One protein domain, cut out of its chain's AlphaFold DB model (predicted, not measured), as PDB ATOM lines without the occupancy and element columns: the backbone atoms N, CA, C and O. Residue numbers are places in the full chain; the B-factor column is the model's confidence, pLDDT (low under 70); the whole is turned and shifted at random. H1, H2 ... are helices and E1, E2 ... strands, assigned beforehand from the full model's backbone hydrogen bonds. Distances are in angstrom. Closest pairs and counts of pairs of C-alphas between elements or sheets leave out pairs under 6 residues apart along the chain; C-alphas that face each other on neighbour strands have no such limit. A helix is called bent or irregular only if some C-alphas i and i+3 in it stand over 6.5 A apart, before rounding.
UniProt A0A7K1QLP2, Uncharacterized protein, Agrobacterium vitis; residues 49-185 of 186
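AT A GLANCE: This is residues 49 to 185 of the 186 residues of an uncharacterized protein of Agrobacterium vitis (UniProt A0A7K1QLP2). A twisted sheet of five strands curls round the helix H1 on one face, while the long helix H3 runs along the strands over the opposite face, giving three layers, with helices on both faces of a sheet. At one end of the elongated whole, by the first turns of H3, the short helix H2 and a small hairpin of E6 and E7 make a little head. The printed part has 137 residues with three named helices and seven named strands, in the order E1, H1, E2, E3, E4, E5, H2, E6, E7, H3. The large sheet has the order E1, E5, E4, E3, E2 and the small one E6, E7, both antiparallel throughout; the class is mixed, helices and strands. The whole is compact, with a radius of gyration of the C-alphas of 15.9 A, and spans 51 by 31 by 23 A.

IN THESE COORDINATES: Strand E1 covers residues 55 to 62 and is 22.6 A long, beginning with C-alpha 55 at (-49.844, 46.932, 8.515). Helix H1 covers residues 68 to 82, 22.1 A; it is irregular, but only just, with C-alphas 69 and 72 6.8 A apart. Strands E2, residues 88 to 97, E3, residues 102 to 110, E4, residues 119 to 128, and E5, residues 131 to 140, measure 26.9, 26.1, 29.1 and 30.1 A. C-alpha 131, where E5 begins, is at (-39.362, 66.644, 22.800). Helix H2, residues 141 to 144, follows directly. Strands E6, residues 147 to 150, and E7, residues 156 to 159, are 10.0 and 9.7 A long. Helix H3 covers residues 161 to 184, 34.4 A, and ends with C-alpha 184 at (-25.544, 56.068, 19.029).

HOW THE PARTS SIT: In the large sheet E1 and E2 are the edge strands. E1 is antiparallel to E5 at 172 degrees, with N 58 and O 136 at 2.9 A. E2, E3, E4 and E5 form a meander, each strand the antiparallel neighbour of the one before, and each step is a hairpin. N 91 and O 107 are 2.8 A apart between E2 and E3, N 104 and O 123 2.9 A between E3 and E4, and N 124 and O 135 2.8 A between E4 and E5. H1 is on the sheet; its closest C-alphas to E4 are those of Ala 75 and Ala 123, 6.2 A. H3 is on the opposite face at a height over the sheet of 9.9 A. It lies over E5, E4 and, only just, E1, on which 3 of its C-alphas fall; on the local plane it runs along the strands at 25 degrees to E5. Its closest C-alphas to E5 are those of Tyr 167 and Thr 139, 6.2 A. H1 and H3 are apart. H2 only grazes the sheet with residues 141 to 143, and it touches H3, with residues 163 to 168 of H3 alone; the closest C-alphas are those of Phe 143 and Asn 164, 5.1 A. In the hairpin of E6 and E7, N 149 and O 157 are 2.8 A apart. E6 and H3 are only just apart, at 8.4 A. Every O i to N i+4 pair of H3 is within hydrogen-bond range and 9 of 11 in H1, while H2 is too short for such a pair.

THE WHOLE: The two C-alphas farthest apart are those of Lys 129 and Gly 154, 52.4 A. The printed part has no cut and no long link; the link from E3 to E4 is short and the others are tight. The mean pLDDT of the printed part is 72.0. It is under 70 in 58 residues, among them 49 to 66 and 165 to 185.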
ATOM      1  N   LYS A  49     -60.034  45.108   2.658       30.67
ATOM      2  CA  LYS A  49     -61.448  45.485   2.464       30.67
ATOM      3  C   LYS A  49     -62.371  45.230   3.668       30.67
ATOM      4  O   LYS A  49     -63.463  45.785   3.698       30.67
ATOM      5  N   ASP A  50     -61.917  44.465   4.659       38.75
ATOM      6  CA  ASP A  50     -62.715  44.045   5.818       38.75
ATOM      7  C   ASP A  50     -62.397  44.826   7.113       38.75
ATOM      8  O   ASP A  50     -62.770  44.386   8.196       38.75
ATOM      9  N   ASN A  51     -61.670  45.953   7.039       45.91
ATOM     10  CA  ASN A  51     -61.377  46.867   8.165       45.91
ATOM     11  C   ASN A  51     -60.674  46.265   9.407       45.91
ATOM     12  O   ASN A  51     -60.557  46.929  10.433       45.91
ATOM     13  N   PHE A  52     -60.145  45.043   9.340       48.16
ATOM     14  CA  PHE A  52     -59.593  44.345  10.510       48.16
ATOM     15  C   PHE A  52     -58.061  44.418  10.581       48.16
ATOM     16  O   PHE A  52     -57.366  43.412  10.584       48.16
ATOM     17  N   VAL A  53     -57.532  45.627  10.693       52.22
ATOM     18  CA  VAL A  53     -56.122  45.931  10.995       52.22
ATOM     19  C   VAL A  53     -55.149  45.979   9.811       52.22
ATOM     20  O   VAL A  53     -54.980  45.062   9.008       52.22
ATOM     21  N   LEU A  54     -54.486  47.131   9.768       57.16
ATOM     22  CA  LEU A  54     -53.484  47.564   8.813       57.16
ATOM     23  C   LEU A  54     -52.105  47.116   9.276       57.16
ATOM     24  O   LEU A  54     -51.766  47.249  10.454       57.16
ATOM     25  N   SER A  55     -51.270  46.701   8.326       56.47
ATOM     26  CA  SER A  55     -49.844  46.932   8.515       56.47
ATOM     27  C   SER A  55     -49.633  48.440   8.481       56.47
ATOM     28  O   SER A  55     -49.860  49.055   7.437       56.47
ATOM     29  N   ASN A  56     -49.278  49.016   9.628       63.72
ATOM     30  CA  ASN A  56     -49.048  50.443   9.782       63.72
ATOM     31  C   ASN A  56     -47.641  50.695  10.318       63.72
ATOM     32  O   ASN A  56     -47.075  49.881  11.046       63.72
ATOM     33  N   PHE A  57     -47.063  51.819   9.941       63.19
ATOM     34  CA  PHE A  57     -45.796  52.297  10.458       63.19
ATOM     35  C   PHE A  57     -45.861  53.808  10.505       63.19
ATOM     36  O   PHE A  57     -46.241  54.408   9.500       63.19
ATOM     37  N   GLY A  58     -45.430  54.411  11.608       67.12
ATOM     38  CA  GLY A  58     -45.242  55.843  11.613       67.12
ATOM     39  C   GLY A  58     -44.349  56.411  12.687       67.12
ATOM     40  O   GLY A  58     -43.861  55.715  13.573       67.12
ATOM     41  N   ILE A  59     -44.092  57.706  12.535       64.56
ATOM     42  CA  ILE A  59     -43.156  58.484  13.344       64.56
ATOM     43  C   ILE A  59     -43.870  59.757  13.791       64.56
ATOM     44  O   ILE A  59     -44.526  60.408  12.985       64.56
ATOM     45  N   TYR A  60     -43.716  60.103  15.061       67.12
ATOM     46  CA  TYR A  60     -44.227  61.305  15.699       67.12
ATOM     47  C   TYR A  60     -43.097  61.991  16.457       67.12
ATOM     48  O   TYR A  60     -42.398  61.349  17.231       67.12
ATOM     49  N   LEU A  61     -42.943  63.303  16.282       60.06
ATOM     50  CA  LEU A  61     -42.159  64.130  17.198       60.06
ATOM     51  C   LEU A  61     -43.125  64.972  18.027       60.06
ATOM     52  O   LEU A  61     -43.816  65.840  17.497       60.06
ATOM     53  N   ILE A  62     -43.174  64.687  19.320       65.19
ATOM     54  CA  ILE A  62     -44.065  65.313  20.289       65.19
ATOM     55  C   ILE A  62     -43.230  66.370  20.994       65.19
ATOM     56  O   ILE A  62     -42.264  66.036  21.665       65.19
ATOM     57  N   LYS A  63     -43.549  67.646  20.778       55.12
ATOM     58  CA  LYS A  63     -42.690  68.773  21.182       55.12
ATOM     59  C   LYS A  63     -42.386  68.836  22.677       55.12
ATOM     60  O   LYS A  63     -41.301  69.271  23.054       55.12
ATOM     61  N   ASP A  64     -43.332  68.408  23.502       59.53
ATOM     62  CA  ASP A  64     -43.156  68.359  24.946       59.53
ATOM     63  C   ASP A  64     -42.713  66.956  25.375       59.53
ATOM     64  O   ASP A  64     -43.276  65.972  24.883       59.53
ATOM     65  N   PRO A  65     -41.748  66.842  26.305       64.12
ATOM     66  CA  PRO A  65     -41.399  65.566  26.910       64.12
ATOM     67  C   PRO A  65     -42.633  64.887  27.520       64.12
ATOM     68  O   PRO A  65     -43.234  65.380  28.481       64.12
ATOM     69  N   LEU A  66     -43.008  63.738  26.971       67.56
ATOM     70  CA  LEU A  66     -44.037  62.868  27.512       67.56
ATOM     71  C   LEU A  66     -43.509  62.178  28.761       67.56
ATOM     72  O   LEU A  66     -42.548  61.400  28.717       67.56
ATOM     73  N   ARG A  67     -44.209  62.400  29.874       74.06
ATOM     74  CA  ARG A  67     -43.973  61.644  31.105       74.06
ATOM     75  C   ARG A  67     -44.154  60.163  30.817       74.06
ATOM     76  O   ARG A  67     -45.040  59.772  30.065       74.06
ATOM     77  N   GLU A  68     -43.355  59.334  31.477       73.75
ATOM     78  CA  GLU A  68     -43.417  57.879  31.327       73.75
ATOM     79  C   GLU A  68     -44.841  57.334  31.534       73.75
ATOM     80  O   GLU A  68     -45.311  56.514  30.748       73.75
ATOM     81  N   SER A  69     -45.572  57.884  32.511       74.69
ATOM     82  CA  SER A  69     -46.973  57.544  32.799       74.69
ATOM     83  C   SER A  69     -47.948  57.809  31.645       74.69
ATOM     84  O   SER A  69     -49.032  57.225  31.616       74.69
ATOM     85  N   ASP A  70     -47.587  58.690  30.713       74.31
ATOM     86  CA  ASP A  70     -48.452  59.145  29.623       74.31
ATOM     87  C   ASP A  70     -48.126  58.449  28.294       74.31
ATOM     88  O   ASP A  70     -48.970  58.407  27.401       74.31
ATOM     89  N   ARG A  71     -46.945  57.828  28.164       80.56
ATOM     90  CA  ARG A  71     -46.486  57.172  26.926       80.56
ATOM     91  C   ARG A  71     -47.358  55.985  26.525       80.56
ATOM     92  O   ARG A  71     -47.773  55.898  25.372       80.56
ATOM     93  N   GLN A  72     -47.712  55.116  27.477       84.06
ATOM     94  CA  GLN A  72     -48.634  54.003  27.210       84.06
ATOM     95  C   GLN A  72     -49.993  54.522  26.722       84.06
ATOM     96  O   GLN A  72     -50.516  54.048  25.717       84.06
ATOM     97  N   ARG A  73     -50.546  55.532  27.406       76.69
ATOM     98  CA  ARG A  73     -51.836  56.139  27.046       76.69
ATOM     99  C   ARG A  73     -51.787  56.794  25.671       76.69
ATOM    100  O   ARG A  73     -52.752  56.702  24.921       76.69
ATOM    101  N   PHE A  74     -50.664  57.423  25.332       77.38
ATOM    102  CA  PHE A  74     -50.449  58.010  24.019       77.38
ATOM    103  C   PHE A  74     -50.388  56.933  22.926       77.38
ATOM    104  O   PHE A  74     -51.038  57.072  21.896       77.38
ATOM    105  N   ALA A  75     -49.705  55.811  23.167       80.75
ATOM    106  CA  ALA A  75     -49.719  54.672  22.249       80.75
ATOM    107  C   ALA A  75     -51.135  54.085  22.067       80.75
ATOM    108  O   ALA A  75     -51.567  53.866  20.938       80.75
ATOM    109  N   GLU A  76     -51.898  53.910  23.151       75.94
ATOM    110  CA  GLU A  76     -53.304  53.478  23.087       75.94
ATOM    111  C   GLU A  76     -54.194  54.463  22.321       75.94
ATOM    112  O   GLU A  76     -55.099  54.045  21.598       75.94
ATOM    113  N   PHE A  77     -53.943  55.766  22.462       76.00
ATOM    114  CA  PHE A  77     -54.623  56.803  21.692       76.00
ATOM    115  C   PHE A  77     -54.342  56.653  20.191       76.00
ATOM    116  O   PHE A  77     -55.286  56.584  19.408       76.00
ATOM    117  N   ILE A  78     -53.073  56.492  19.794       74.31
ATOM    118  CA  ILE A  78     -52.698  56.262  18.388       74.31
ATOM    119  C   ILE A  78     -53.360  54.992  17.838       74.31
ATOM    120  O   ILE A  78     -53.845  54.992  16.708       74.31
ATOM    121  N   ILE A  79     -53.442  53.918  18.627       75.19
ATOM    122  CA  ILE A  79     -54.157  52.700  18.223       75.19
ATOM    123  C   ILE A  79     -55.629  53.001  17.906       75.19
ATOM    124  O   ILE A  79     -56.117  52.600  16.852       75.19
ATOM    125  N   LYS A  80     -56.330  53.701  18.805       71.81
ATOM    126  CA  LYS A  80     -57.758  54.025  18.640       71.81
ATOM    127  C   LYS A  80     -58.012  54.956  17.457       71.81
ATOM    128  O   LYS A  80     -59.028  54.802  16.789       71.81
ATOM    129  N   GLU A  81     -57.080  55.865  17.188       68.12
ATOM    130  CA  GLU A  81     -57.165  56.811  16.077       68.12
ATOM    131  C   GLU A  81     -57.039  56.118  14.713       68.12
ATOM    132  O   GLU A  81     -57.835  56.355  13.808       68.12
ATOM    133  N   TYR A  82     -56.060  55.219  14.561       65.06
ATOM    134  CA  TYR A  82     -55.801  54.545  13.279       65.06
ATOM    135  C   TYR A  82     -56.574  53.245  13.078       65.06
ATOM    136  O   TYR A  82     -56.607  52.719  11.962       65.06
ATOM    137  N   ILE A  83     -57.178  52.705  14.136       65.75
ATOM    138  CA  ILE A  83     -57.990  51.486  14.095       65.75
ATOM    139  C   ILE A  83     -59.347  51.777  14.762       65.75
ATOM    140  O   ILE A  83     -59.677  51.180  15.793       65.75
ATOM    141  N   PRO A  84     -60.149  52.706  14.202       59.56
ATOM    142  CA  PRO A  84     -61.419  53.092  14.794       59.56
ATOM    143  C   PRO A  84     -62.433  51.956  14.631       59.56
ATOM    144  O   PRO A  84     -62.988  51.733  13.555       59.56
ATOM    145  N   SER A  85     -62.674  51.207  15.704       66.69
ATOM    146  CA  SER A  85     -63.752  50.220  15.771       66.69
ATOM    147  C   SER A  85     -64.170  49.960  17.218       66.69
ATOM    148  O   SER A  85     -63.339  49.767  18.106       66.69
ATOM    149  N   ASN A  86     -65.486  49.923  17.444       67.62
ATOM    150  CA  ASN A  86     -66.094  49.618  18.747       67.62
ATOM    151  C   ASN A  86     -65.895  48.149  19.158       67.62
ATOM    152  O   ASN A  86     -65.972  47.794  20.344       67.62
ATOM    153  N   ASP A  87     -65.590  47.309  18.174       73.56
ATOM    154  CA  ASP A  87     -65.367  45.884  18.345       73.56
ATOM    155  C   ASP A  87     -63.889  45.549  18.526       73.56
ATOM    156  O   ASP A  87     -63.569  44.394  18.759       73.56
ATOM    157  N   THR A  88     -62.977  46.522  18.493       77.12
ATOM    158  CA  THR A  88     -61.555  46.287  18.764       77.12
ATOM    159  C   THR A  88     -61.305  46.104  20.266       77.12
ATOM    160  O   THR A  88     -61.877  46.809  21.105       77.12
ATOM    161  N   TYR A  89     -60.432  45.165  20.629       84.25
ATOM    162  CA  TYR A  89     -59.789  45.115  21.938       84.25
ATOM    163  C   TYR A  89     -58.318  45.520  21.807       84.25
ATOM    164  O   TYR A  89     -57.675  45.269  20.788       84.25
ATOM    165  N   ILE A  90     -57.796  46.141  22.862       86.06
ATOM    166  CA  ILE A  90     -56.387  46.502  22.998       86.06
ATOM    167  C   ILE A  90     -55.916  45.860  24.293       86.06
ATOM    168  O   ILE A  90     -56.461  46.158  25.355       86.06
ATOM    169  N   ASN A  91     -54.933  44.974  24.204       90.75
ATOM    170  CA  ASN A  91     -54.312  44.365  25.366       90.75
ATOM    171  C   ASN A  91     -52.862  44.825  25.463       90.75
ATOM    172  O   ASN A  91     -52.064  44.585  24.558       90.75
ATOM    173  N   PHE A  92     -52.517  45.500  26.554       90.81
ATOM    174  CA  PHE A  92     -51.128  45.820  26.845       90.81
ATOM    175  C   PHE A  92     -50.406  44.550  27.304       90.81
ATOM    176  O   PHE A  92     -50.859  43.878  28.228       90.81
ATOM    177  N   ASN A  93     -49.292  44.225  26.650       90.75
ATOM    178  CA  ASN A  93     -48.545  43.004  26.929       90.75
ATOM    179  C   ASN A  93     -47.356  43.288  27.844       90.75
ATOM    180  O   ASN A  93     -47.240  42.705  28.917       90.75
ATOM    181  N   GLU A  94     -46.455  44.168  27.406       91.62
ATOM    182  CA  GLU A  94     -45.225  44.463  28.134       91.62
ATOM    183  C   GLU A  94     -44.642  45.831  27.769       91.62
ATOM    184  O   GLU A  94     -44.892  46.378  26.689       91.62
ATOM    185  N   LYS A  95     -43.817  46.344  28.686       89.81
ATOM    186  CA  LYS A  95     -42.910  47.472  28.482       89.81
ATOM    187  C   LYS A  95     -41.479  46.955  28.593       89.81
ATOM    188  O   LYS A  95     -41.142  46.323  29.594       89.81
ATOM    189  N   ILE A  96     -40.634  47.270  27.616       86.38
ATOM    190  CA  ILE A  96     -39.190  47.028  27.683       86.38
ATOM    191  C   ILE A  96     -38.480  48.378  27.711       86.38
ATOM    192  O   ILE A  96     -38.657  49.186  26.804       86.38
ATOM    193  N   SER A  97     -37.667  48.608  28.739       82.44
ATOM    194  CA  SER A  97     -36.846  49.813  28.870       82.44
ATOM    195  C   SER A  97     -35.369  49.448  28.802       82.44
ATOM    196  O   SER A  97     -34.925  48.567  29.536       82.44
ATOM    197  N   ASP A  98     -34.600  50.148  27.972       71.50
ATOM    198  CA  ASP A  98     -33.143  49.960  27.857       71.50
ATOM    199  C   ASP A  98     -32.334  51.209  28.265       71.50
ATOM    200  O   ASP A  98     -31.123  51.281  28.057       71.50
ATOM    201  N   GLY A  99     -33.009  52.187  28.881       68.44
ATOM    202  CA  GLY A  99     -32.445  53.454  29.353       68.44
ATOM    203  C   GLY A  99     -32.466  54.569  28.307       68.44
ATOM    204  O   GLY A  99     -32.611  55.734  28.672       68.44
ATOM    205  N   ALA A 100     -32.388  54.224  27.023       68.50
ATOM    206  CA  ALA A 100     -32.503  55.173  25.918       68.50
ATOM    207  C   ALA A 100     -33.911  55.175  25.295       68.50
ATOM    208  O   ALA A 100     -34.347  56.196  24.747       68.50
ATOM    209  N   PHE A 101     -34.622  54.052  25.417       76.00
ATOM    210  CA  PHE A 101     -35.955  53.846  24.871       76.00
ATOM    211  C   PHE A 101     -36.888  53.172  25.865       76.00
ATOM    212  O   PHE A 101     -36.468  52.396  26.727       76.00
ATOM    213  N   ASP A 102     -38.177  53.424  25.652       84.94
ATOM    214  CA  ASP A 102     -39.256  52.576  26.140       84.94
ATOM    215  C   ASP A 102     -40.015  51.975  24.945       84.94
ATOM    216  O   ASP A 102     -40.616  52.716  24.166       84.94
ATOM    217  N   ASP A 103     -40.002  50.648  24.809       87.25
ATOM    218  CA  ASP A 103     -40.821  49.877  23.862       87.25
ATOM    219  C   ASP A 103     -42.094  49.393  24.560       87.25
ATOM    220  O   ASP A 103     -42.036  48.552  25.461       87.25
ATOM    221  N   TYR A 104     -43.242  49.917  24.144       89.06
ATOM    222  CA  TYR A 104     -44.557  49.479  24.601       89.06
ATOM    223  C   TYR A 104     -45.175  48.545  23.571       89.06
ATOM    224  O   TYR A 104     -45.384  48.924  22.413       89.06
ATOM    225  N   LYS A 105     -45.521  47.333  24.008       90.75
ATOM    226  CA  LYS A 105     -46.090  46.302  23.146       90.75
ATOM    227  C   LYS A 105     -47.545  46.053  23.479       90.75
ATOM    228  O   LYS A 105     -47.897  45.762  24.623       90.75
ATOM    229  N   PHE A 106     -48.369  46.086  22.443       91.31
ATOM    230  CA  PHE A 106     -49.793  45.824  22.535       91.31
ATOM    231  C   PHE A 106     -50.188  44.724  21.564       91.31
ATOM    232  O   PHE A 106     -49.630  44.573  20.475       91.31
ATOM    233  N   GLU A 107     -51.198  43.978  21.966       90.06
ATOM    234  CA  GLU A 107     -51.979  43.136  21.091       90.06
ATOM    235  C   GLU A 107     -53.285  43.844  20.732       90.06
ATOM    236  O   GLU A 107     -53.944  44.427  21.593       90.06
ATOM    237  N   ILE A 108     -53.657  43.790  19.454       86.44
ATOM    238  CA  ILE A 108     -54.882  44.399  18.942       86.44
ATOM    239  C   ILE A 108     -55.631  43.361  18.113       86.44
ATOM    240  O   ILE A 108     -55.068  42.784  17.181       86.44
ATOM    241  N   GLY A 109     -56.905  43.149  18.409       81.25
ATOM    242  CA  GLY A 109     -57.795  42.286  17.627       81.25
ATOM    243  C   GLY A 109     -59.238  42.764  17.734       81.25
ATOM    244  O   GLY A 109     -59.494  43.766  18.398       81.25
ATOM    245  N   LEU A 110     -60.195  42.069  17.115       77.75
ATOM    246  CA  LEU A 110     -61.614  42.297  17.424       77.75
ATOM    247  C   LEU A 110     -62.125  41.286  18.440       77.75
ATOM    248  O   LEU A 110     -61.759  40.111  18.439       77.75
ATOM    249  N   LYS A 111     -63.050  41.763  19.263       74.69
ATOM    250  CA  LYS A 111     -63.902  40.985  20.151       74.69
ATOM    251  C   LYS A 111     -64.660  39.953  19.324       74.69
ATOM    252  O   LYS A 111     -65.303  40.298  18.337       74.69
ATOM    253  N   ASN A 112     -64.578  38.690  19.736       72.31
ATOM    254  CA  ASN A 112     -65.166  37.547  19.023       72.31
ATOM    255  C   ASN A 112     -64.646  37.370  17.581       72.31
ATOM    256  O   ASN A 112     -65.240  36.633  16.795       72.31
ATOM    257  N   GLY A 113     -63.560  38.062  17.225       69.44
ATOM    258  CA  GLY A 113     -62.845  37.857  15.980       69.44
ATOM    259  C   GLY A 113     -61.962  36.620  16.056       69.44
ATOM    260  O   GLY A 113     -61.742  36.033  17.113       69.44
ATOM    261  N   ASP A 114     -61.441  36.222  14.907       70.00
ATOM    262  CA  ASP A 114     -60.511  35.108  14.833       70.00
ATOM    263  C   ASP A 114     -59.180  35.458  15.522       70.00
ATOM    264  O   ASP A 114     -58.547  36.454  15.169       70.00
ATOM    265  N   GLU A 115     -58.732  34.628  16.468       67.19
ATOM    266  CA  GLU A 115     -57.444  34.786  17.162       67.19
ATOM    267  C   GLU A 115     -56.245  34.777  16.198       67.19
ATOM    268  O   GLU A 115     -55.198  35.370  16.472       67.19
ATOM    269  N   THR A 116     -56.389  34.156  15.025       65.75
ATOM    270  CA  THR A 116     -55.370  34.206  13.968       65.75
ATOM    271  C   THR A 116     -55.259  35.591  13.328       65.75
ATOM    272  O   THR A 116     -54.212  35.926  12.775       65.75
ATOM    273  N   ARG A 117     -56.288  36.442  13.454       68.62
ATOM    274  CA  ARG A 117     -56.371  37.799  12.881       68.62
ATOM    275  C   ARG A 117     -55.977  38.901  13.867       68.62
ATOM    276  O   ARG A 117     -56.387  40.048  13.738       68.62
ATOM    277  N   VAL A 118     -55.139  38.563  14.833       82.94
ATOM    278  CA  VAL A 118     -54.583  39.493  15.812       82.94
ATOM    279  C   VAL A 118     -53.362  40.225  15.251       82.94
ATOM    280  O   VAL A 118     -52.597  39.668  14.466       82.94
ATOM    281  N   SER A 119     -53.144  41.468  15.674       83.31
ATOM    282  CA  SER A 119     -51.996  42.292  15.292       83.31
ATOM    283  C   SER A 119     -51.100  42.631  16.474       83.31
ATOM    284  O   SER A 119     -51.572  42.887  17.579       83.31
ATOM    285  N   ASN A 120     -49.795  42.666  16.215       85.88
ATOM    286  CA  ASN A 120     -48.813  43.207  17.146       85.88
ATOM    287  C   ASN A 120     -48.649  44.697  16.874       85.88
ATOM    288  O   ASN A 120     -48.380  45.076  15.731       85.88
ATOM    289  N   TYR A 121     -48.759  45.509  17.917       86.81
ATOM    290  CA  TYR A 121     -48.436  46.924  17.885       86.81
ATOM    291  C   TYR A 121     -47.242  47.211  18.786       86.81
ATOM    292  O   TYR A 121     -47.167  46.727  19.915       86.81
ATOM    293  N   HIS A 122     -46.323  48.015  18.273       86.50
ATOM    294  CA  HIS A 122     -45.140  48.480  18.980       86.50
ATOM    295  C   HIS A 122     -45.129  49.997  18.973       86.50
ATOM    296  O   HIS A 122     -45.365  50.585  17.921       86.50
ATOM    297  N   ALA A 123     -44.802  50.612  20.106       86.56
ATOM    298  CA  ALA A 123     -44.480  52.028  20.197       86.56
ATOM    299  C   ALA A 123     -43.173  52.218  20.960       86.56
ATOM    300  O   ALA A 123     -43.093  51.960  22.158       86.56
ATOM    301  N   LEU A 124     -42.166  52.701  20.243       85.25
ATOM    302  CA  LEU A 124     -40.863  53.080  20.760       85.25
ATOM    303  C   LEU A 124     -40.871  54.569  21.071       85.25
ATOM    304  O   LEU A 124     -41.103  55.376  20.173       85.25
ATOM    305  N   PHE A 125     -40.578  54.924  22.316       82.38
ATOM    306  CA  PHE A 125     -40.412  56.309  22.745       82.38
ATOM    307  C   PHE A 125     -38.951  56.602  23.057       82.38
ATOM    308  O   PHE A 125     -38.288  55.805  23.719       82.38
ATOM    309  N   SER A 126     -38.471  57.765  22.625       80.50
ATOM    310  CA  SER A 126     -37.150  58.292  22.958       80.50
ATOM    311  C   SER A 126     -37.233  59.778  23.258       80.50
ATOM    312  O   SER A 126     -37.873  60.531  22.524       80.50
ATOM    313  N   GLU A 127     -36.574  60.213  24.324       75.38
ATOM    314  CA  GLU A 127     -36.497  61.633  24.653       75.38
ATOM    315  C   GLU A 127     -35.390  62.323  23.867       75.38
ATOM    316  O   GLU A 127     -34.287  61.805  23.698       75.38
ATOM    317  N   SER A 128     -35.668  63.545  23.428       66.19
ATOM    318  CA  SER A 128     -34.695  64.410  22.779       66.19
ATOM    319  C   SER A 128     -34.813  65.837  23.309       66.19
ATOM    320  O   SER A 128     -35.810  66.229  23.912       66.19
ATOM    321  N   LYS A 129     -33.821  66.677  23.002       63.28
ATOM    322  CA  LYS A 129     -33.871  68.117  23.314       63.28
ATOM    323  C   LYS A 129     -35.014  68.874  22.613       63.28
ATOM    324  O   LYS A 129     -35.230  70.040  22.917       63.28
ATOM    325  N   PHE A 130     -35.684  68.242  21.648       59.09
ATOM    326  CA  PHE A 130     -36.797  68.804  20.883       59.09
ATOM    327  C   PHE A 130     -38.159  68.211  21.286       59.09
ATOM    328  O   PHE A 130     -39.149  68.498  20.616       59.09
ATOM    329  N   GLY A 131     -38.188  67.381  22.337       64.06
ATOM    330  CA  GLY A 131     -39.362  66.644  22.800       64.06
ATOM    331  C   GLY A 131     -39.214  65.128  22.641       64.06
ATOM    332  O   GLY A 131     -38.112  64.625  22.401       64.06
ATOM    333  N   THR A 132     -40.319  64.395  22.749       68.75
ATOM    334  CA  THR A 132     -40.351  62.931  22.653       68.75
ATOM    335  C   THR A 132     -40.571  62.468  21.219       68.75
ATOM    336  O   THR A 132     -41.592  62.757  20.595       68.75
ATOM    337  N   LEU A 133     -39.637  61.683  20.698       73.56
ATOM    338  CA  LEU A 133     -39.825  60.924  19.470       73.56
ATOM    339  C   LEU A 133     -40.608  59.648  19.791       73.56
ATOM    340  O   LEU A 133     -40.184  58.861  20.634       73.56
ATOM    341  N   MET A 134     -41.714  59.421  19.095       77.69
ATOM    342  CA  MET A 134     -42.423  58.150  19.066       77.69
ATOM    343  C   MET A 134     -42.309  57.537  17.677       77.69
ATOM    344  O   MET A 134     -42.546  58.192  16.666       77.69
ATOM    345  N   ILE A 135     -42.006  56.252  17.627       76.50
ATOM    346  CA  ILE A 135     -42.054  55.460  16.408       76.50
ATOM    347  C   ILE A 135     -42.946  54.271  16.689       76.50
ATOM    348  O   ILE A 135     -42.722  53.552  17.658       76.50
ATOM    349  N   PHE A 136     -43.943  54.044  15.846       80.00
ATOM    350  CA  PHE A 136     -44.841  52.922  16.015       80.00
ATOM    351  C   PHE A 136     -44.946  52.063  14.774       80.00
ATOM    352  O   PHE A 136     -44.709  52.496  13.645       80.00
ATOM    353  N   SER A 137     -45.342  50.823  14.999       77.75
ATOM    354  CA  SER A 137     -45.742  49.931  13.933       77.75
ATOM    355  C   SER A 137     -46.859  49.011  14.377       77.75
ATOM    356  O   SER A 137     -47.040  48.734  15.559       77.75
ATOM    357  N   THR A 138     -47.633  48.545  13.412       77.56
ATOM    358  CA  THR A 138     -48.687  47.557  13.592       77.56
ATOM    359  C   THR A 138     -48.537  46.524  12.501       77.56
ATOM    360  O   THR A 138     -48.331  46.883  11.347       77.56
ATOM    361  N   THR A 139     -48.610  45.247  12.851       76.50
ATOM    362  CA  THR A 139     -48.514  44.155  11.878       76.50
ATOM    363  C   THR A 139     -49.476  43.031  12.240       76.50
ATOM    364  O   THR A 139     -49.390  42.505  13.355       76.50
ATOM    365  N   PRO A 140     -50.359  42.614  11.318       78.38
ATOM    366  CA  PRO A 140     -51.157  41.411  11.502       78.38
ATOM    367  C   PRO A 140     -50.272  40.169  11.625       78.38
ATOM    368  O   PRO A 140     -49.438  39.901  10.757       78.38
ATOM    369  N   LYS A 141     -50.467  39.374  12.685       83.94
ATOM    370  CA  LYS A 141     -49.720  38.128  12.929       83.94
ATOM    371  C   LYS A 141     -49.892  37.147  11.770       83.94
ATOM    372  O   LYS A 141     -48.936  36.459  11.413       83.94
ATOM    373  N   ILE A 142     -51.069  37.117  11.141       78.81
ATOM    374  CA  ILE A 142     -51.361  36.244   9.996       78.81
ATOM    375  C   ILE A 142     -50.438  36.501   8.793       78.81
ATOM    376  O   ILE A 142     -50.104  35.559   8.084       78.81
ATOM    377  N   PHE A 143     -49.925  37.725   8.608       81.38
ATOM    378  CA  PHE A 143     -49.010  38.048   7.502       81.38
ATOM    379  C   PHE A 143     -47.611  37.441   7.662       81.38
ATOM    380  O   PHE A 143     -46.852  37.387   6.697       81.38
ATOM    381  N   SER A 144     -47.274  36.928   8.850       83.25
ATOM    382  CA  SER A 144     -46.059  36.125   9.050       83.25
ATOM    383  C   SER A 144     -46.114  34.764   8.350       83.25
ATOM    384  O   SER A 144     -45.081  34.119   8.178       83.25
ATOM    385  N   LYS A 145     -47.313  34.306   7.973       84.12
ATOM    386  CA  LYS A 145     -47.540  33.033   7.286       84.12
ATOM    387  C   LYS A 145     -47.407  33.205   5.771       84.12
ATOM    388  O   LYS A 145     -47.380  34.321   5.257       84.12
ATOM    389  N   THR A 146     -47.333  32.085   5.062       81.06
ATOM    390  CA  THR A 146     -47.331  32.026   3.597       81.06
ATOM    391  C   THR A 146     -48.438  31.088   3.117       81.06
ATOM    392  O   THR A 146     -48.710  30.072   3.754       81.06
ATOM    393  N   GLY A 147     -49.076  31.428   1.994       83.44
ATOM    394  CA  GLY A 147     -50.145  30.619   1.404       83.44
ATOM    395  C   GLY A 147     -51.488  30.741   2.131       83.44
ATOM    396  O   GLY A 147     -51.815  31.789   2.693       83.44
ATOM    397  N   THR A 148     -52.286  29.676   2.071       87.56
ATOM    398  CA  THR A 148     -53.627  29.614   2.667       87.56
ATOM    399  C   THR A 148     -53.549  29.315   4.160       87.56
ATOM    400  O   THR A 148     -52.927  28.341   4.585       87.56
ATOM    401  N   VAL A 149     -54.203  30.149   4.961       84.31
ATOM    402  CA  VAL A 149     -54.367  29.989   6.405       84.31
ATOM    403  C   VAL A 149     -55.829  29.669   6.686       84.31
ATOM    404  O   VAL A 149     -56.716  30.429   6.299       84.31
ATOM    405  N   ASN A 150     -56.072  28.562   7.382       85.19
ATOM    406  CA  ASN A 150     -57.409  28.206   7.843       85.19
ATOM    407  C   ASN A 150     -57.764  29.050   9.066       85.19
ATOM    408  O   ASN A 150     -57.015  29.091  10.042       85.19
ATOM    409  N   LEU A 151     -58.905  29.718   8.981       81.06
ATOM    410  CA  LEU A 151     -59.481  30.536  10.032       81.06
ATOM    411  C   LEU A 151     -60.267  29.652  11.012       81.06
ATOM    412  O   LEU A 151     -60.863  28.641  10.636       81.06
ATOM    413  N   ASN A 152     -60.323  30.063  12.274       74.69
ATOM    414  CA  ASN A 152     -61.065  29.394  13.341       74.69
ATOM    415  C   ASN A 152     -62.576  29.348  13.064       74.69
ATOM    416  O   ASN A 152     -63.269  28.464  13.561       74.69
ATOM    417  N   ASN A 153     -63.097  30.271  12.249       71.62
ATOM    418  CA  ASN A 153     -64.492  30.258  11.797       71.62
ATOM    419  C   ASN A 153     -64.752  29.306  10.608       71.62
ATOM    420  O   ASN A 153     -65.842  29.330  10.040       71.62
ATOM    421  N   GLY A 154     -63.761  28.500  10.211       78.94
ATOM    422  CA  GLY A 154     -63.840  27.589   9.068       78.94
ATOM    423  C   GLY A 154     -63.631  28.259   7.708       78.94
ATOM    424  O   GLY A 154     -63.731  27.587   6.686       78.94
ATOM    425  N   GLY A 155     -63.355  29.567   7.676       82.75
ATOM    426  CA  GLY A 155     -62.970  30.281   6.463       82.75
ATOM    427  C   GLY A 155     -61.511  30.042   6.073       82.75
ATOM    428  O   GLY A 155     -60.708  29.526   6.847       82.75
ATOM    429  N   GLU A 156     -61.149  30.480   4.874       84.31
ATOM    430  CA  GLU A 156     -59.772  30.453   4.384       84.31
ATOM    431  C   GLU A 156     -59.291  31.879   4.111       84.31
ATOM    432  O   GLU A 156     -60.020  32.704   3.552       84.31
ATOM    433  N   PHE A 157     -58.050  32.174   4.495       80.62
ATOM    434  CA  PHE A 157     -57.380  33.435   4.203       80.62
ATOM    435  C   PHE A 157     -56.097  33.178   3.417       80.62
ATOM    436  O   PHE A 157     -55.176  32.531   3.909       80.62
ATOM    437  N   ASN A 158     -56.006  33.720   2.205       80.31
ATOM    438  CA  ASN A 158     -54.797  33.624   1.392       80.31
ATOM    439  C   ASN A 158     -53.880  34.813   1.673       80.31
ATOM    440  O   ASN A 158     -54.207  35.945   1.316       80.31
ATOM    441  N   VAL A 159     -52.726  34.549   2.289       78.50
ATOM    442  CA  VAL A 159     -51.697  35.567   2.515       78.50
ATOM    443  C   VAL A 159     -50.936  35.796   1.212       78.50
ATOM    444  O   VAL A 159     -50.305  34.875   0.688       78.50
ATOM    445  N   SER A 160     -50.985  37.023   0.689       75.19
ATOM    446  CA  SER A 160     -50.254  37.384  -0.529       75.19
ATOM    447  C   SER A 160     -48.756  37.566  -0.260       75.19
ATOM    448  O   SER A 160     -48.326  37.847   0.865       75.19
ATOM    449  N   GLU A 161     -47.938  37.445  -1.307       70.81
ATOM    450  CA  GLU A 161     -46.493  37.677  -1.210       70.81
ATOM    451  C   GLU A 161     -46.186  39.121  -0.768       70.81
ATOM    452  O   GLU A 161     -45.273  39.359   0.022       70.81
ATOM    453  N   GLU A 162     -46.981  40.096  -1.215       63.44
ATOM    454  CA  GLU A 162     -46.873  41.502  -0.816       63.44
ATOM    455  C   GLU A 162     -47.151  41.701   0.678       63.44
ATOM    456  O   GLU A 162     -46.421  42.432   1.346       63.44
ATOM    457  N   GLN A 163     -48.168  41.031   1.228       66.31
ATOM    458  CA  GLN A 163     -48.498  41.112   2.654       66.31
ATOM    459  C   GLN A 163     -47.359  40.568   3.525       66.31
ATOM    460  O   GLN A 163     -46.976  41.199   4.515       66.31
ATOM    461  N   ASN A 164     -46.755  39.451   3.115       72.19
ATOM    462  CA  ASN A 164     -45.587  38.899   3.793       72.19
ATOM    463  C   ASN A 164     -44.354  39.818   3.666       72.19
ATOM    464  O   ASN A 164     -43.654  40.052   4.653       72.19
ATOM    465  N   LYS A 165     -44.119  40.421   2.488       61.66
ATOM    466  CA  LYS A 165     -43.051  41.420   2.287       61.66
ATOM    467  C   LYS A 165     -43.211  42.628   3.209       61.66
ATOM    468  O   LYS A 165     -42.225  43.056   3.806       61.66
ATOM    469  N   ILE A 166     -44.430  43.147   3.371       61.22
ATOM    470  CA  ILE A 166     -44.718  44.258   4.291       61.22
ATOM    471  C   ILE A 166     -44.420  43.852   5.742       61.22
ATOM    472  O   ILE A 166     -43.739  44.590   6.455       61.22
ATOM    473  N   TYR A 167     -44.876  42.668   6.170       68.31
ATOM    474  CA  TYR A 167     -44.588  42.136   7.505       68.31
ATOM    475  C   TYR A 167     -43.077  42.034   7.767       68.31
ATOM    476  O   TYR A 167     -42.586  42.480   8.807       68.31
ATOM    477  N   ASN A 168     -42.323  41.492   6.809       65.31
ATOM    478  CA  ASN A 168     -40.873  41.350   6.920       65.31
ATOM    479  C   ASN A 168     -40.168  42.709   6.947       65.31
ATOM    480  O   ASN A 168     -39.276  42.909   7.769       65.31
ATOM    481  N   TYR A 169     -40.586  43.658   6.104       62.41
ATOM    482  CA  TYR A 169     -40.021  45.007   6.070       62.41
ATOM    483  C   TYR A 169     -40.192  45.735   7.408       62.41
ATOM    484  O   TYR A 169     -39.218  46.256   7.947       62.41
ATOM    485  N   ILE A 170     -41.399  45.722   7.983       61.88
ATOM    486  CA  ILE A 170     -41.672  46.388   9.263       61.88
ATOM    487  C   ILE A 170     -40.867  45.743  10.404       61.88
ATOM    488  O   ILE A 170     -40.276  46.448  11.222       61.88
ATOM    489  N   ASN A 171     -40.776  44.408  10.442       67.56
ATOM    490  CA  ASN A 171     -39.983  43.704  11.455       67.56
ATOM    491  C   ASN A 171     -38.475  43.938  11.310       67.56
ATOM    492  O   ASN A 171     -37.772  44.092  12.313       67.56
ATOM    493  N   PHE A 172     -37.975  43.986  10.075       64.62
ATOM    494  CA  PHE A 172     -36.587  44.326   9.782       64.62
ATOM    495  C   PHE A 172     -36.274  45.755  10.229       64.62
ATOM    496  O   PHE A 172     -35.311  45.973  10.963       64.62
ATOM    497  N   TRP A 173     -37.133  46.710   9.866       63.31
ATOM    498  CA  TRP A 173     -37.001  48.105  10.269       63.31
ATOM    499  C   TRP A 173     -36.974  48.238  11.797       63.31
ATOM    500  O   TRP A 173     -36.088  48.903  12.333       63.31
ATOM    501  N   ARG A 174     -37.879  47.553  12.511       64.75
ATOM    502  CA  ARG A 174     -37.905  47.550  13.983       64.75
ATOM    503  C   ARG A 174     -36.570  47.072  14.554       64.75
ATOM    504  O   ARG A 174     -35.989  47.749  15.393       64.75
ATOM    505  N   SER A 175     -36.082  45.934  14.067       65.75
ATOM    506  CA  SER A 175     -34.825  45.328  14.528       65.75
ATOM    507  C   SER A 175     -33.632  46.265  14.318       65.75
ATOM    508  O   SER A 175     -32.847  46.481  15.237       65.75
ATOM    509  N   ILE A 176     -33.538  46.880  13.135       60.47
ATOM    510  CA  ILE A 176     -32.447  47.798  12.799       60.47
ATOM    511  C   ILE A 176     -32.492  49.079  13.625       60.47
ATOM    512  O   ILE A 176     -31.443  49.539  14.055       60.47
ATOM    513  N   ASN A 177     -33.659  49.683  13.845       56.75
ATOM    514  CA  ASN A 177     -33.718  50.957  14.565       56.75
ATOM    515  C   ASN A 177     -33.451  50.777  16.058       56.75
ATOM    516  O   ASN A 177     -32.701  51.561  16.629       56.75
ATOM    517  N   VAL A 178     -33.946  49.702  16.674       57.44
ATOM    518  CA  VAL A 178     -33.554  49.359  18.050       57.44
ATOM    519  C   VAL A 178     -32.029  49.186  18.145       57.44
ATOM    520  O   VAL A 178     -31.395  49.708  19.060       57.44
ATOM    521  N   GLU A 179     -31.401  48.531  17.166       57.09
ATOM    522  CA  GLU A 179     -29.952  48.299  17.164       57.09
ATOM    523  C   GLU A 179     -29.112  49.550  16.833       57.09
ATOM    524  O   GLU A 179     -28.065  49.782  17.438       57.09
ATOM    525  N   LEU A 180     -29.525  50.366  15.863       49.16
ATOM    526  CA  LEU A 180     -28.785  51.559  15.449       49.16
ATOM    527  C   LEU A 180     -28.887  52.678  16.478       49.16
ATOM    528  O   LEU A 180     -27.878  53.330  16.748       49.16
ATOM    529  N   ILE A 181     -30.067  52.903  17.056       48.19
ATOM    530  CA  ILE A 181     -30.242  54.013  17.990       48.19
ATOM    531  C   ILE A 181     -29.631  53.658  19.362       48.19
ATOM    532  O   ILE A 181     -28.969  54.502  19.965       48.19
ATOM    533  N   SER A 182     -29.676  52.388  19.794       48.12
ATOM    534  CA  SER A 182     -28.949  51.927  20.999       48.12
ATOM    535  C   SER A 182     -27.420  52.050  20.888       48.12
ATOM    536  O   SER A 182     -26.735  52.211  21.900       48.12
ATOM    537  N   LYS A 183     -26.859  52.023  19.669       45.81
ATOM    538  CA  LYS A 183     -25.420  52.220  19.415       45.81
ATOM    539  C   LYS A 183     -24.981  53.685  19.372       45.81
ATOM    540  O   LYS A 183     -23.793  53.935  19.534       45.81
ATOM    541  N   GLN A 184     -25.886  54.639  19.143       41.69
ATOM    542  CA  GLN A 184     -25.544  56.068  19.029       41.69
ATOM    543  C   GLN A 184     -25.585  56.831  20.362       41.69
ATOM    544  O   GLN A 184     -25.191  57.994  20.405       41.69
ATOM    545  N   ILE A 185     -26.058  56.193  21.436       40.59
ATOM    546  CA  ILE A 185     -26.228  56.805  22.768       40.59
ATOM    547  C   ILE A 185     -25.146  56.315  23.765       40.59
ATOM    548  O   ILE A 185     -25.125  56.737  24.919       40.59
TER     549      ILE A 185